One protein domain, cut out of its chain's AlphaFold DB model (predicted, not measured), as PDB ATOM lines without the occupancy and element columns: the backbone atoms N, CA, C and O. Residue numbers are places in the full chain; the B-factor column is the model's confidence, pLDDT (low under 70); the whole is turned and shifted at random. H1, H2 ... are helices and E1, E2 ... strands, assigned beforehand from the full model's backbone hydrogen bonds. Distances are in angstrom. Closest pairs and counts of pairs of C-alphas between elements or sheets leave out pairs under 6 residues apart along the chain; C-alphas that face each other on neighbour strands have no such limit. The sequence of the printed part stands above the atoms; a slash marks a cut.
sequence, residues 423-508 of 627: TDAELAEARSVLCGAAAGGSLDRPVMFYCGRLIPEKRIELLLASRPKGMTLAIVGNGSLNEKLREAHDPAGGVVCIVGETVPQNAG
ATOM      1  N   THR A 423      30.659 -26.482  55.299       83.44
ATOM      2  CA  THR A 423      31.321 -26.811  56.564       83.44
ATOM      3  C   THR A 423      32.844 -26.822  56.407       83.44
ATOM      4  O   THR A 423      33.376 -27.062  55.324       83.44
ATOM      5  N   ASP A 424      33.582 -26.645  57.508       85.38
ATOM      6  CA  ASP A 424      35.054 -26.714  57.491       85.38
ATOM      7  C   ASP A 424      35.579 -28.055  56.943       85.38
ATOM      8  O   ASP A 424      36.632 -28.103  56.307       85.38
ATOM      9  N   ALA A 425      34.831 -29.143  57.157       79.94
ATOM     10  CA  ALA A 425      35.155 -30.464  56.629       79.94
ATOM     11  C   ALA A 425      34.998 -30.523  55.101       79.94
ATOM     12  O   ALA A 425      35.908 -30.989  54.417       79.94
ATOM     13  N   GLU A 426      33.894 -29.994  54.565       74.44
ATOM     14  CA  GLU A 426      33.652 -29.900  53.117       74.44
ATOM     15  C   GLU A 426      34.681 -28.985  52.440       74.44
ATOM     16  O   GLU A 426      35.207 -29.316  51.377       74.44
ATOM     17  N   LEU A 427      35.050 -27.872  53.084       80.12
ATOM     18  CA  LEU A 427      36.103 -26.974  52.602       80.12
ATOM     19  C   LEU A 427      37.478 -27.656  52.577       80.12
ATOM     20  O   LEU A 427      38.229 -27.498  51.610       80.12
ATOM     21  N   ALA A 428      37.820 -28.421  53.617       80.69
ATOM     22  CA  ALA A 428      39.075 -29.164  53.683       80.69
ATOM     23  C   ALA A 428      39.137 -30.276  52.621       80.69
ATOM     24  O   ALA A 428      40.169 -30.446  51.963       80.69
ATOM     25  N   GLU A 429      38.033 -30.993  52.410       77.50
ATOM     26  CA  GLU A 429      37.910 -32.013  51.369       77.50
ATOM     27  C   GLU A 429      38.033 -31.399  49.971       77.50
ATOM     28  O   GLU A 429      38.878 -31.825  49.177       77.50
ATOM     29  N   ALA A 430      37.277 -30.333  49.690       79.94
ATOM     30  CA  ALA A 430      37.354 -29.613  48.425       79.94
ATOM     31  C   ALA A 430      38.776 -29.098  48.164       79.94
ATOM     32  O   ALA A 430      39.303 -29.264  47.063       79.94
ATOM     33  N   ARG A 431      39.450 -28.537  49.177       84.81
ATOM     34  CA  ARG A 431      40.847 -28.098  49.061       84.81
ATOM     35  C   ARG A 431      41.787 -29.263  48.757       84.81
ATOM     36  O   ARG A 431      42.649 -29.124  47.894       84.81
ATOM     37  N   SER A 432      41.611 -30.405  49.416       83.00
ATOM     38  CA  SER A 432      42.403 -31.616  49.168       83.00
ATOM     39  C   SER A 432      42.295 -32.089  47.717       83.00
ATOM     40  O   SER A 432      43.312 -32.340  47.059       83.00
ATOM     41  N   VAL A 433      41.070 -32.116  47.188       77.50
ATOM     42  CA  VAL A 433      40.778 -32.499  45.803       77.50
ATOM     43  C   VAL A 433      41.342 -31.477  44.813       77.50
ATOM     44  O   VAL A 433      42.073 -31.850  43.894       77.50
ATOM     45  N   LEU A 434      41.070 -30.183  45.011       83.12
ATOM     46  CA  LEU A 434      41.524 -29.112  44.114       83.12
ATOM     47  C   LEU A 434      43.044 -28.931  44.122       83.12
ATOM     48  O   LEU A 434      43.612 -28.501  43.119       83.12
ATOM     49  N   CYS A 435      43.712 -29.281  45.220       89.00
ATOM     50  CA  CYS A 435      45.167 -29.301  45.290       89.00
ATOM     51  C   CYS A 435      45.786 -30.608  44.791       89.00
ATOM     52  O   CYS A 435      47.001 -30.656  44.646       89.00
ATOM     53  N   GLY A 436      45.000 -31.654  44.516       84.12
ATOM     54  CA  GLY A 436      45.533 -32.963  44.139       84.12
ATOM     55  C   GLY A 436      46.437 -33.551  45.226       84.12
ATOM     56  O   GLY A 436      47.483 -34.117  44.911       84.12
ATOM     57  N   ALA A 437      46.066 -33.395  46.502       86.25
ATOM     58  CA  ALA A 437      46.898 -33.798  47.641       86.25
ATOM     59  C   ALA A 437      47.274 -35.291  47.596       86.25
ATOM     60  O   ALA A 437      48.419 -35.657  47.851       86.25
ATOM     61  N   ALA A 438      46.341 -36.145  47.160       82.94
ATOM     62  CA  ALA A 438      46.576 -37.579  46.959       82.94
ATOM     63  C   ALA A 438      47.637 -37.897  45.884       82.94
ATOM     64  O   ALA A 438      48.189 -38.992  45.867       82.94
ATOM     65  N   ALA A 439      47.932 -36.943  44.999       83.62
ATOM     66  CA  ALA A 439      48.901 -37.055  43.914       83.62
ATOM     67  C   ALA A 439      50.131 -36.145  44.128       83.62
ATOM     68  O   ALA A 439      50.830 -35.804  43.175       83.62
ATOM     69  N   GLY A 440      50.403 -35.748  45.378       87.12
ATOM     70  CA  GLY A 440      51.610 -35.004  45.759       87.12
ATOM     71  C   GLY A 440      51.512 -33.482  45.628       87.12
ATOM     72  O   GLY A 440      52.532 -32.796  45.698       87.12
ATOM     73  N   GLY A 441      50.312 -32.932  45.434       89.50
ATOM     74  CA  GLY A 441      50.106 -31.486  45.446       89.50
ATOM     75  C   GLY A 441      50.098 -30.880  46.855       89.50
ATOM     76  O   GLY A 441      49.780 -31.538  47.844       89.50
ATOM     77  N   SER A 442      50.467 -29.601  46.954       89.50
ATOM     78  CA  SER A 442      50.590 -28.883  48.233       89.50
ATOM     79  C   SER A 442      49.274 -28.221  48.654       89.50
ATOM     80  O   SER A 442      48.626 -27.542  47.853       89.50
ATOM     81  N   LEU A 443      48.919 -28.368  49.935       89.00
ATOM     82  CA  LEU A 443      47.766 -27.710  50.563       89.00
ATOM     83  C   LEU A 443      48.057 -26.274  51.015       89.00
ATOM     84  O   LEU A 443      47.116 -25.513  51.238       89.00
ATOM     85  N   ASP A 444      49.326 -25.886  51.118       88.44
ATOM     86  CA  ASP A 444      49.746 -24.587  51.663       88.44
ATOM     87  C   ASP A 444      49.769 -23.481  50.602       88.44
ATOM     88  O   ASP A 444      49.798 -22.292  50.917       88.44
ATOM     89  N   ARG A 445      49.733 -23.859  49.319       85.94
ATOM     90  CA  ARG A 445      49.711 -22.906  48.207       85.94
ATOM     91  C   ARG A 445      48.328 -22.259  48.065       85.94
ATOM     92  O   ARG A 445      47.306 -22.936  48.222       85.94
ATOM     93  N   PRO A 446      48.251 -20.971  47.697       88.44
ATOM     94  CA  PRO A 446      47.001 -20.379  47.245       88.44
ATOM     95  C   PRO A 446      46.456 -21.123  46.015       88.44
ATOM     96  O   PRO A 446      47.220 -21.507  45.121       88.44
ATOM     97  N   VAL A 447      45.136 -21.316  45.971       84.38
ATOM     98  CA  VAL A 447      44.457 -22.039  44.889       84.38
ATOM     99  C   VAL A 447      43.786 -21.046  43.953       84.38
ATOM    100  O   VAL A 447      42.922 -20.268  44.351       84.38
ATOM    101  N   MET A 448      44.173 -21.103  42.689       86.31
ATOM    102  CA  MET A 448      43.500 -20.467  41.571       86.31
ATOM    103  C   MET A 448      42.629 -21.523  40.894       86.31
ATOM    104  O   MET A 448      43.112 -22.603  40.570       86.31
ATOM    105  N   PHE A 449      41.348 -21.240  40.683       82.88
ATOM    106  CA  PHE A 449      40.395 -22.246  40.215       82.88
ATOM    107  C   PHE A 449      39.621 -21.777  38.986       82.88
ATOM    108  O   PHE A 449      39.083 -20.670  38.952       82.88
ATOM    109  N   TYR A 450      39.535 -22.647  37.982       84.81
ATOM    110  CA  TYR A 450      38.641 -22.514  36.842       84.81
ATOM    111  C   TYR A 450      37.653 -23.677  36.821       84.81
ATOM    112  O   TYR A 450      38.046 -24.841  36.838       84.81
ATOM    113  N   CYS A 451      36.372 -23.349  36.683       72.81
ATOM    114  CA  CYS A 451      35.294 -24.314  36.519       72.81
ATOM    115  C   CYS A 451      34.436 -23.961  35.306       72.81
ATOM    116  O   CYS A 451      33.886 -22.859  35.202       72.81
ATOM    117  N   GLY A 452      34.344 -24.891  34.355       67.88
ATOM    118  CA  GLY A 452      33.523 -24.714  33.162       67.88
ATOM    119  C   GLY A 452      33.871 -25.656  32.013       67.88
ATOM    120  O   GLY A 452      34.683 -26.564  32.133       67.88
ATOM    121  N   ARG A 453      33.268 -25.428  30.834       64.44
ATOM    122  CA  ARG A 453      33.558 -26.246  29.637       64.44
ATOM    123  C   ARG A 453      35.014 -26.121  29.218       64.44
ATOM    124  O   ARG A 453      35.547 -25.014  29.160       64.44
ATOM    125  N   LEU A 454      35.583 -27.236  28.786       72.75
ATOM    126  CA  LEU A 454      36.963 -27.323  28.325       72.75
ATOM    127  C   LEU A 454      37.000 -27.290  26.794       72.75
ATOM    128  O   LEU A 454      37.158 -28.310  26.129       72.75
ATOM    129  N   ILE A 455      36.758 -26.106  26.226       67.12
ATOM    130  CA  ILE A 455      36.708 -25.861  24.773       67.12
ATOM    131  C   ILE A 455      37.594 -24.663  24.390       67.12
ATOM    132  O   ILE A 455      37.774 -23.778  25.228       67.12
ATOM    133  N   PRO A 456      38.082 -24.562  23.135       68.94
ATOM    134  CA  PRO A 456      38.990 -23.484  22.711       68.94
ATOM    135  C   PRO A 456      38.462 -22.062  22.952       68.94
ATOM    136  O   PRO A 456      39.223 -21.150  23.245       68.94
ATOM    137  N   GLU A 457      37.138 -21.867  22.898       63.88
ATOM    138  CA  GLU A 457      36.485 -20.583  23.210       63.88
ATOM    139  C   GLU A 457      36.886 -20.027  24.592       63.88
ATOM    140  O   GLU A 457      36.870 -18.815  24.798       63.88
ATOM    141  N   LYS A 458      37.234 -20.906  25.543       69.69
ATOM    142  CA  LYS A 458      37.534 -20.559  26.939       69.69
ATOM    143  C   LYS A 458      38.976 -20.167  27.208       69.69
ATOM    144  O   LYS A 458      39.251 -19.710  28.310       69.69
ATOM    145  N   ARG A 459      39.849 -20.280  26.206       76.69
ATOM    146  CA  ARG A 459      41.240 -19.818  26.259       76.69
ATOM    147  C   ARG A 459      42.021 -20.320  27.482       76.69
ATOM    148  O   ARG A 459      42.771 -19.571  28.102       76.69
ATOM    149  N   ILE A 460      41.810 -21.582  27.857       83.44
ATOM    150  CA  ILE A 460      42.398 -22.206  29.057       83.44
ATOM    151  C   ILE A 460      43.929 -22.253  28.954       83.44
ATOM    152  O   ILE A 460      44.631 -22.159  29.953       83.44
ATOM    153  N   GLU A 461      44.458 -22.312  27.735       82.44
ATOM    154  CA  GLU A 461      45.883 -22.193  27.448       82.44
ATOM    155  C   GLU A 461      46.494 -20.880  27.961       82.44
ATOM    156  O   GLU A 461      47.613 -20.885  28.468       82.44
ATOM    157  N   LEU A 462      45.749 -19.769  27.908       80.12
ATOM    158  CA  LEU A 462      46.216 -18.490  28.444       80.12
ATOM    159  C   LEU A 462      46.224 -18.499  29.976       80.12
ATOM    160  O   LEU A 462      47.085 -17.875  30.592       80.12
ATOM    161  N   LEU A 463      45.294 -19.235  30.589       83.44
ATOM    162  CA  LEU A 463      45.230 -19.421  32.037       83.44
ATOM    163  C   LEU A 463      46.439 -20.216  32.548       83.44
ATOM    164  O   LEU A 463      47.063 -19.822  33.528       83.44
ATOM    165  N   LEU A 464      46.793 -21.298  31.846       84.69
ATOM    166  CA  LEU A 464      47.986 -22.099  32.130       84.69
ATOM    167  C   LEU A 464      49.263 -21.257  32.011       84.69
ATOM    168  O   LEU A 464      50.116 -21.313  32.894       84.69
ATOM    169  N   ALA A 465      49.372 -20.446  30.954       82.81
ATOM    170  CA  ALA A 465      50.531 -19.585  30.719       82.81
ATOM    171  C   ALA A 465      50.656 -18.434  31.737       82.81
ATOM    172  O   ALA A 465      51.766 -18.026  32.069       82.81
ATOM    173  N   SER A 466      49.531 -17.922  32.242       81.81
ATOM    174  CA  SER A 466      49.495 -16.766  33.154       81.81
ATOM    175  C   SER A 466      49.552 -17.141  34.636       81.81
ATOM    176  O   SER A 466      49.498 -16.256  35.485       81.81
ATOM    177  N   ARG A 467      49.651 -18.432  34.971       86.19
ATOM    178  CA  ARG A 467      49.723 -18.904  36.359       86.19
ATOM    179  C   ARG A 467      50.992 -18.375  37.057       86.19
ATOM    180  O   ARG A 467      52.093 -18.664  36.580       86.19
ATOM    181  N   PRO A 468      50.882 -17.679  38.204       80.69
ATOM    182  CA  PRO A 468      52.047 -17.278  38.992       80.69
ATOM    183  C   PRO A 468      52.791 -18.471  39.606       80.69
ATOM    184  O   PRO A 468      52.205 -19.511  39.927       80.69
ATOM    185  N   LYS A 469      54.104 -18.314  39.812       79.31
ATOM    186  CA  LYS A 469      54.921 -19.320  40.507       79.31
ATOM    187  C   LYS A 469      54.481 -19.418  41.972       79.31
ATOM    188  O   LYS A 469      54.285 -18.403  42.626       79.31
ATOM    189  N   GLY A 470      54.347 -20.641  42.488       84.69
ATOM    190  CA  GLY A 470      53.954 -20.887  43.883       84.69
ATOM    191  C   GLY A 470      52.447 -21.015  44.133       84.69
ATOM    192  O   GLY A 470      52.055 -21.240  45.272       84.69
ATOM    193  N   MET A 471      51.607 -20.948  43.095       87.88
ATOM    194  CA  MET A 471      50.164 -21.205  43.199       87.88
ATOM    195  C   MET A 471      49.774 -22.552  42.594       87.88
ATOM    196  O   MET A 471      50.399 -23.028  41.638       87.88
ATOM    197  N   THR A 472      48.690 -23.129  43.112       91.19
ATOM    198  CA  THR A 472      48.026 -24.275  42.490       91.19
ATOM    199  C   THR A 472      46.917 -23.783  41.567       91.19
ATOM    200  O   THR A 472      46.045 -23.040  42.002       91.19
ATOM    201  N   LEU A 473      46.937 -24.189  40.298       92.00
ATOM    202  CA  LEU A 473      45.866 -23.952  39.335       92.00
ATOM    203  C   LEU A 473      45.011 -25.213  39.195       92.00
ATOM    204  O   LEU A 473      45.456 -26.192  38.600       92.00
ATOM    205  N   ALA A 474      43.788 -25.167  39.706       88.50
ATOM    206  CA  ALA A 474      42.791 -26.217  39.566       88.50
ATOM    207  C   ALA A 474      41.851 -25.922  38.384       88.50
ATOM    208  O   ALA A 474      41.213 -24.871  38.330       88.50
ATOM    209  N   ILE A 475      41.753 -26.841  37.428       87.75
ATOM    210  CA  ILE A 475      40.904 -26.753  36.235       87.75
ATOM    211  C   ILE A 475      39.907 -27.903  36.290       87.75
ATOM    212  O   ILE A 475      40.289 -29.068  36.204       87.75
ATOM    213  N   VAL A 476      38.624 -27.577  36.394       78.25
ATOM    214  CA  VAL A 476      37.551 -28.558  36.544       78.25
ATOM    215  C   VAL A 476      36.538 -28.399  35.420       78.25
ATOM    216  O   VAL A 476      36.041 -27.300  35.148       78.25
ATOM    217  N   GLY A 477      36.238 -29.495  34.726       69.56
ATOM    218  CA  GLY A 477      35.339 -29.430  33.585       69.56
ATOM    219  C   GLY A 477      35.338 -30.648  32.679       69.56
ATOM    220  O   GLY A 477      36.008 -31.655  32.898       69.56
ATOM    221  N   ASN A 478      34.596 -30.506  31.584       62.69
ATOM    222  CA  ASN A 478      34.551 -31.478  30.501       62.69
ATOM    223  C   ASN A 478      34.480 -30.758  29.137       62.69
ATOM    224  O   ASN A 478      33.886 -29.676  29.019       62.69
ATOM    225  N   GLY A 479      35.094 -31.320  28.096       66.88
ATOM    226  CA  GLY A 479      35.028 -30.790  26.735       66.88
ATOM    227  C   GLY A 479      36.057 -31.372  25.765       66.88
ATOM    228  O   GLY A 479      36.728 -32.363  26.030       66.88
ATOM    229  N   SER A 480      36.187 -30.730  24.603       70.38
ATOM    230  CA  SER A 480      37.099 -31.160  23.535       70.38
ATOM    231  C   SER A 480      38.587 -31.016  23.886       70.38
ATOM    232  O   SER A 480      39.429 -31.458  23.115       70.38
ATOM    233  N   LEU A 481      38.925 -30.350  24.996       76.44
ATOM    234  CA  LEU A 481      40.301 -30.157  25.467       76.44
ATOM    235  C   LEU A 481      40.730 -31.162  26.548       76.44
ATOM    236  O   LEU A 481      41.830 -31.025  27.073       76.44
ATOM    237  N   ASN A 482      39.900 -32.156  26.884       74.00
ATOM    238  CA  ASN A 482      40.183 -33.091  27.977       74.00
ATOM    239  C   ASN A 482      41.554 -33.769  27.867       74.00
ATOM    240  O   ASN A 482      42.293 -33.768  28.840       74.00
ATOM    241  N   GLU A 483      41.892 -34.335  26.705       77.31
ATOM    242  CA  GLU A 483      43.163 -35.053  26.504       77.31
ATOM    243  C   GLU A 483      44.364 -34.138  26.760       77.31
ATOM    244  O   GLU A 483      45.202 -34.443  27.602       77.31
ATOM    245  N   LYS A 484      44.364 -32.948  26.151       85.12
ATOM    246  CA  LYS A 484      45.416 -31.940  26.352       85.12
ATOM    247  C   LYS A 484      45.553 -31.502  27.809       85.12
ATOM    248  O   LYS A 484      46.649 -31.219  28.275       85.12
ATOM    249  N   LEU A 485      44.441 -31.402  28.534       84.12
ATOM    250  CA  LEU A 485      44.464 -31.000  29.940       84.12
ATOM    251  C   LEU A 485      44.884 -32.142  30.870       84.12
ATOM    252  O   LEU A 485      45.474 -31.866  31.907       84.12
ATOM    253  N   ARG A 486      44.650 -33.407  30.493       81.25
ATOM    254  CA  ARG A 486      45.225 -34.565  31.197       81.25
ATOM    255  C   ARG A 486      46.744 -34.588  31.076       81.25
ATOM    256  O   ARG A 486      47.407 -34.870  32.061       81.25
ATOM    257  N   GLU A 487      47.286 -34.242  29.911       87.38
ATOM    258  CA  GLU A 487      48.739 -34.116  29.711       87.38
ATOM    259  C   GLU A 487      49.346 -32.976  30.540       87.38
ATOM    260  O   GLU A 487      50.467 -33.088  31.022       87.38
ATOM    261  N   ALA A 488      48.598 -31.886  30.740       86.94
ATOM    262  CA  ALA A 488      49.022 -30.754  31.563       86.94
ATOM    263  C   ALA A 488      48.855 -30.985  33.080       86.94
ATOM    264  O   ALA A 488      49.169 -30.089  33.863       86.94
ATOM    265  N   HIS A 489      48.319 -32.133  33.505       87.62
ATOM    266  CA  HIS A 489      48.086 -32.436  34.913       87.62
ATOM    267  C   HIS A 489      49.402 -32.744  35.640       87.62
ATOM    268  O   HIS A 489      50.027 -33.772  35.401       87.62
ATOM    269  N   ASP A 490      49.788 -31.867  36.563       91.62
ATOM    270  CA  ASP A 490      50.977 -31.987  37.406       91.62
ATOM    271  C   ASP A 490      50.706 -31.376  38.800       91.62
ATOM    272  O   ASP A 490      50.993 -30.197  39.043       91.62
ATOM    273  N   PRO A 491      50.114 -32.146  39.734       87.62
ATOM    274  CA  PRO A 491      49.799 -31.670  41.084       87.62
ATOM    275  C   PRO A 491      51.014 -31.136  41.851       87.62
ATOM    276  O   PRO A 491      50.916 -30.096  42.506       87.62
ATOM    277  N   ALA A 492      52.178 -31.779  41.719       87.06
ATOM    278  CA  ALA A 492      53.415 -31.342  42.367       87.06
ATOM    279  C   ALA A 492      53.891 -29.980  41.817       87.06
ATOM    280  O   ALA A 492      54.233 -29.061  42.579       87.06
ATOM    281  N   GLY A 493      53.822 -29.802  40.493       86.88
ATOM    282  CA  GLY A 493      54.075 -28.532  39.803       86.88
ATOM    283  C   GLY A 493      52.984 -27.470  39.990       86.88
ATOM    284  O   GLY A 493      53.175 -26.309  39.599       86.88
ATOM    285  N   GLY A 494      51.872 -27.822  40.641       88.50
ATOM    286  CA  GLY A 494      50.757 -26.931  40.954       88.50
ATOM    287  C   GLY A 494      49.754 -26.761  39.813       88.50
ATOM    288  O   GLY A 494      49.196 -25.676  39.673       88.50
ATOM    289  N   VAL A 495      49.533 -27.784  38.986       90.88
ATOM    290  CA  VAL A 495      48.473 -27.817  37.964       90.88
ATOM    291  C   VAL A 495      47.605 -29.060  38.158       90.88
ATOM    292  O   VAL A 495      48.027 -30.192  37.937       90.88
ATOM    293  N   VAL A 496      46.354 -28.864  38.555       86.06
ATOM    294  CA  VAL A 496      45.408 -29.943  38.857       86.06
ATOM    295  C   VAL A 496      44.276 -29.897  37.838       86.06
ATOM    296  O   VAL A 496      43.545 -28.917  37.771       86.06
ATOM    297  N   CYS A 497      44.120 -30.943  37.029       83.69
ATOM    298  CA  CYS A 497      43.101 -31.020  35.989       83.69
ATOM    299  C   CYS A 497      42.124 -32.144  36.337       83.69
ATOM    300  O   CYS A 497      42.457 -33.321  36.226       83.69
ATOM    301  N   ILE A 498      40.903 -31.783  36.722       74.94
ATOM    302  CA  ILE A 498      39.824 -32.722  37.039       74.94
ATOM    303  C   ILE A 498      38.915 -32.794  35.807       74.94
ATOM    304  O   ILE A 498      38.046 -31.946  35.582       74.94
ATOM    305  N   VAL A 499      39.210 -33.773  34.945       69.44
ATOM    306  CA  VAL A 499      38.721 -33.879  33.559       69.44
ATOM    307  C   VAL A 499      37.928 -35.163  33.343       69.44
ATOM    308  O   VAL A 499      38.496 -36.258  33.285       69.44
ATOM    309  N   GLY A 500      36.621 -35.026  33.114       52.00
ATOM    310  CA  GLY A 500      35.723 -36.150  32.819       52.00
ATOM    311  C   GLY A 500      34.583 -36.345  33.817       52.00
ATOM    312  O   GLY A 500      33.694 -37.146  33.541       52.00
ATOM    313  N   GLU A 501      34.553 -35.585  34.909       38.00
ATOM    314  CA  GLU A 501      33.389 -35.487  35.791       38.00
ATOM    315  C   GLU A 501      32.509 -34.308  35.351       38.00
ATOM    316  O   GLU A 501      32.993 -33.273  34.879       38.00
ATOM    317  N   THR A 502      31.190 -34.502  35.385       30.56
ATOM    318  CA  THR A 502      30.194 -33.546  34.888       30.56
ATOM    319  C   THR A 502      30.209 -32.265  35.703       30.56
ATOM    320  O   THR A 502      29.543 -32.166  36.725       30.56
ATOM    321  N   VAL A 503      30.942 -31.266  35.216       29.83
ATOM    322  CA  VAL A 503      31.014 -29.944  35.837       29.83
ATOM    323  C   VAL A 503      30.458 -28.877  34.881       29.83
ATOM    324  O   VAL A 503      30.837 -28.832  33.701       29.83
ATOM    325  N   PRO A 504      29.487 -28.057  35.336       28.27
ATOM    326  CA  PRO A 504      28.597 -27.304  34.461       28.27
ATOM    327  C   PRO A 504      29.253 -26.112  33.749       28.27
ATOM    328  O   PRO A 504      30.187 -25.459  34.201       28.27
ATOM    329  N   GLN A 505      28.694 -25.806  32.580       34.81
ATOM    330  CA  GLN A 505      29.111 -24.739  31.670       34.81
ATOM    331  C   GLN A 505      28.719 -23.337  32.155       34.81
ATOM    332  O   GLN A 505      27.545 -23.076  32.423       34.81
ATOM    333  N   ASN A 506      29.642 -22.385  31.990       31.45
ATOM    334  CA  ASN A 506      29.354 -20.952  31.984       31.45
ATOM    335  C   ASN A 506      29.685 -20.316  30.616       31.45
ATOM    336  O   ASN A 506      30.730 -20.597  30.027       31.45
ATOM    337  N   ALA A 507      28.794 -19.483  30.072       32.06
ATOM    338  CA  ALA A 507      28.966 -18.705  28.836       32.06
ATOM    339  C   ALA A 507      28.798 -17.211  29.156       32.06
ATOM    340  O   ALA A 507      28.082 -16.864  30.088       32.06
ATOM    341  N   GLY A 508      29.528 -16.360  28.429       33.81
ATOM    342  CA  GLY A 508      29.923 -15.013  28.854       33.81
ATOM    343  C   GLY A 508      28.811 -14.036  29.261       33.81
ATOM    344  O   GLY A 508      27.673 -14.110  28.801       33.81
TER     345      GLY A 508
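What this domain is: This is residues 423 to 508 of the 627 residues of the protein "Zinc-binding protein a33-like protein" of Chrysochromulina tobinii (UniProt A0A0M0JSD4). A small sheet of three parallel strands, E1, E2 and E3, makes the middle, with the short helices H2 and H3 on one side of it, well separated from each other. On the opposite side H1 comes in end-on, meeting the sheet with its residues 431 to 434, while the tail, residues 500 to 508, runs past the ends of the strands. The printed part has 86 residues with three named helices and three named strands, in the order H1, E1, H2, E2, H3, E3; the sheet runs E1, E2, E3. The class is mixed, helices and strands, with 39 residues, under half, in named elements. The whole is compact, with a radius of gyration of the C-alphas of 12.4 A, and spans 33 by 28 by 22 A.

Where its parts are: H1 is residues 424 to 434, 15.1 A long, beginning at C-alpha 424 (35.054, -26.714, 57.491). E1 is residues 447 to 451, 12.6 A long. H2, residues 460 to 465, measures 8.7 A. E2, residues 472 to 477, measures 16.3 A and begins at C-alpha 472 (48.026, -24.275, 42.490). H3 is residues 482 to 487, 8.8 A long. E3, residues 495 to 499, measures 12.3 A and ends at C-alpha 499 (38.721, -33.879, 33.559).

How they stand to each other: E2 is the inner strand, and E1 and E3 are the edge strands. E1 and E2 are parallel, their directions 13 degrees apart, with N 450 and O 474 at 2.8 A, within hydrogen-bond range. E2 and E3 are parallel at 12 degrees, with N 498 and O 475 at 2.8 A, also within hydrogen-bond range. E1, H2, E2 and E2, H3, E3 are strand-helix-strand units, two parallel neighbour strands with a helix between, each with a right-handed crossover. H3 is on the sheet, over E3, at a height over the sheet of 7.7 A. It runs slantwise to the strands, but only just, at 32 degrees to E3 on the local plane. The closest C-alphas of H3 and E3, Asn 482 and Val 499, are 5.8 A apart. H2 only grazes the sheet, with residues 460 to 464; its closest C-alphas with E2, Leu 464 and Leu 473, are 7.7 A apart. H1 only grazes the sheet, with residues 431 to 434; its closest C-alphas with E2, Leu 434 and Ala 474, are 5.5 A apart. H1, H2 and H3 are apart from one another. In H1, H2 and H3 every O i to N i+4 pair is within hydrogen-bond range.

The domain as a whole: The two C-alphas farthest apart, Asp 424 and Pro 456, are 35.2 A apart. The printed part has no cut. The link from H1 to E1, residues 435 to 446, is long, and that from E2 to H3 is tight. The mean pLDDT of the printed part is 76.5; residues 452 to 453, 455 to 458, 477 to 479 and 499 to 508 are under 70.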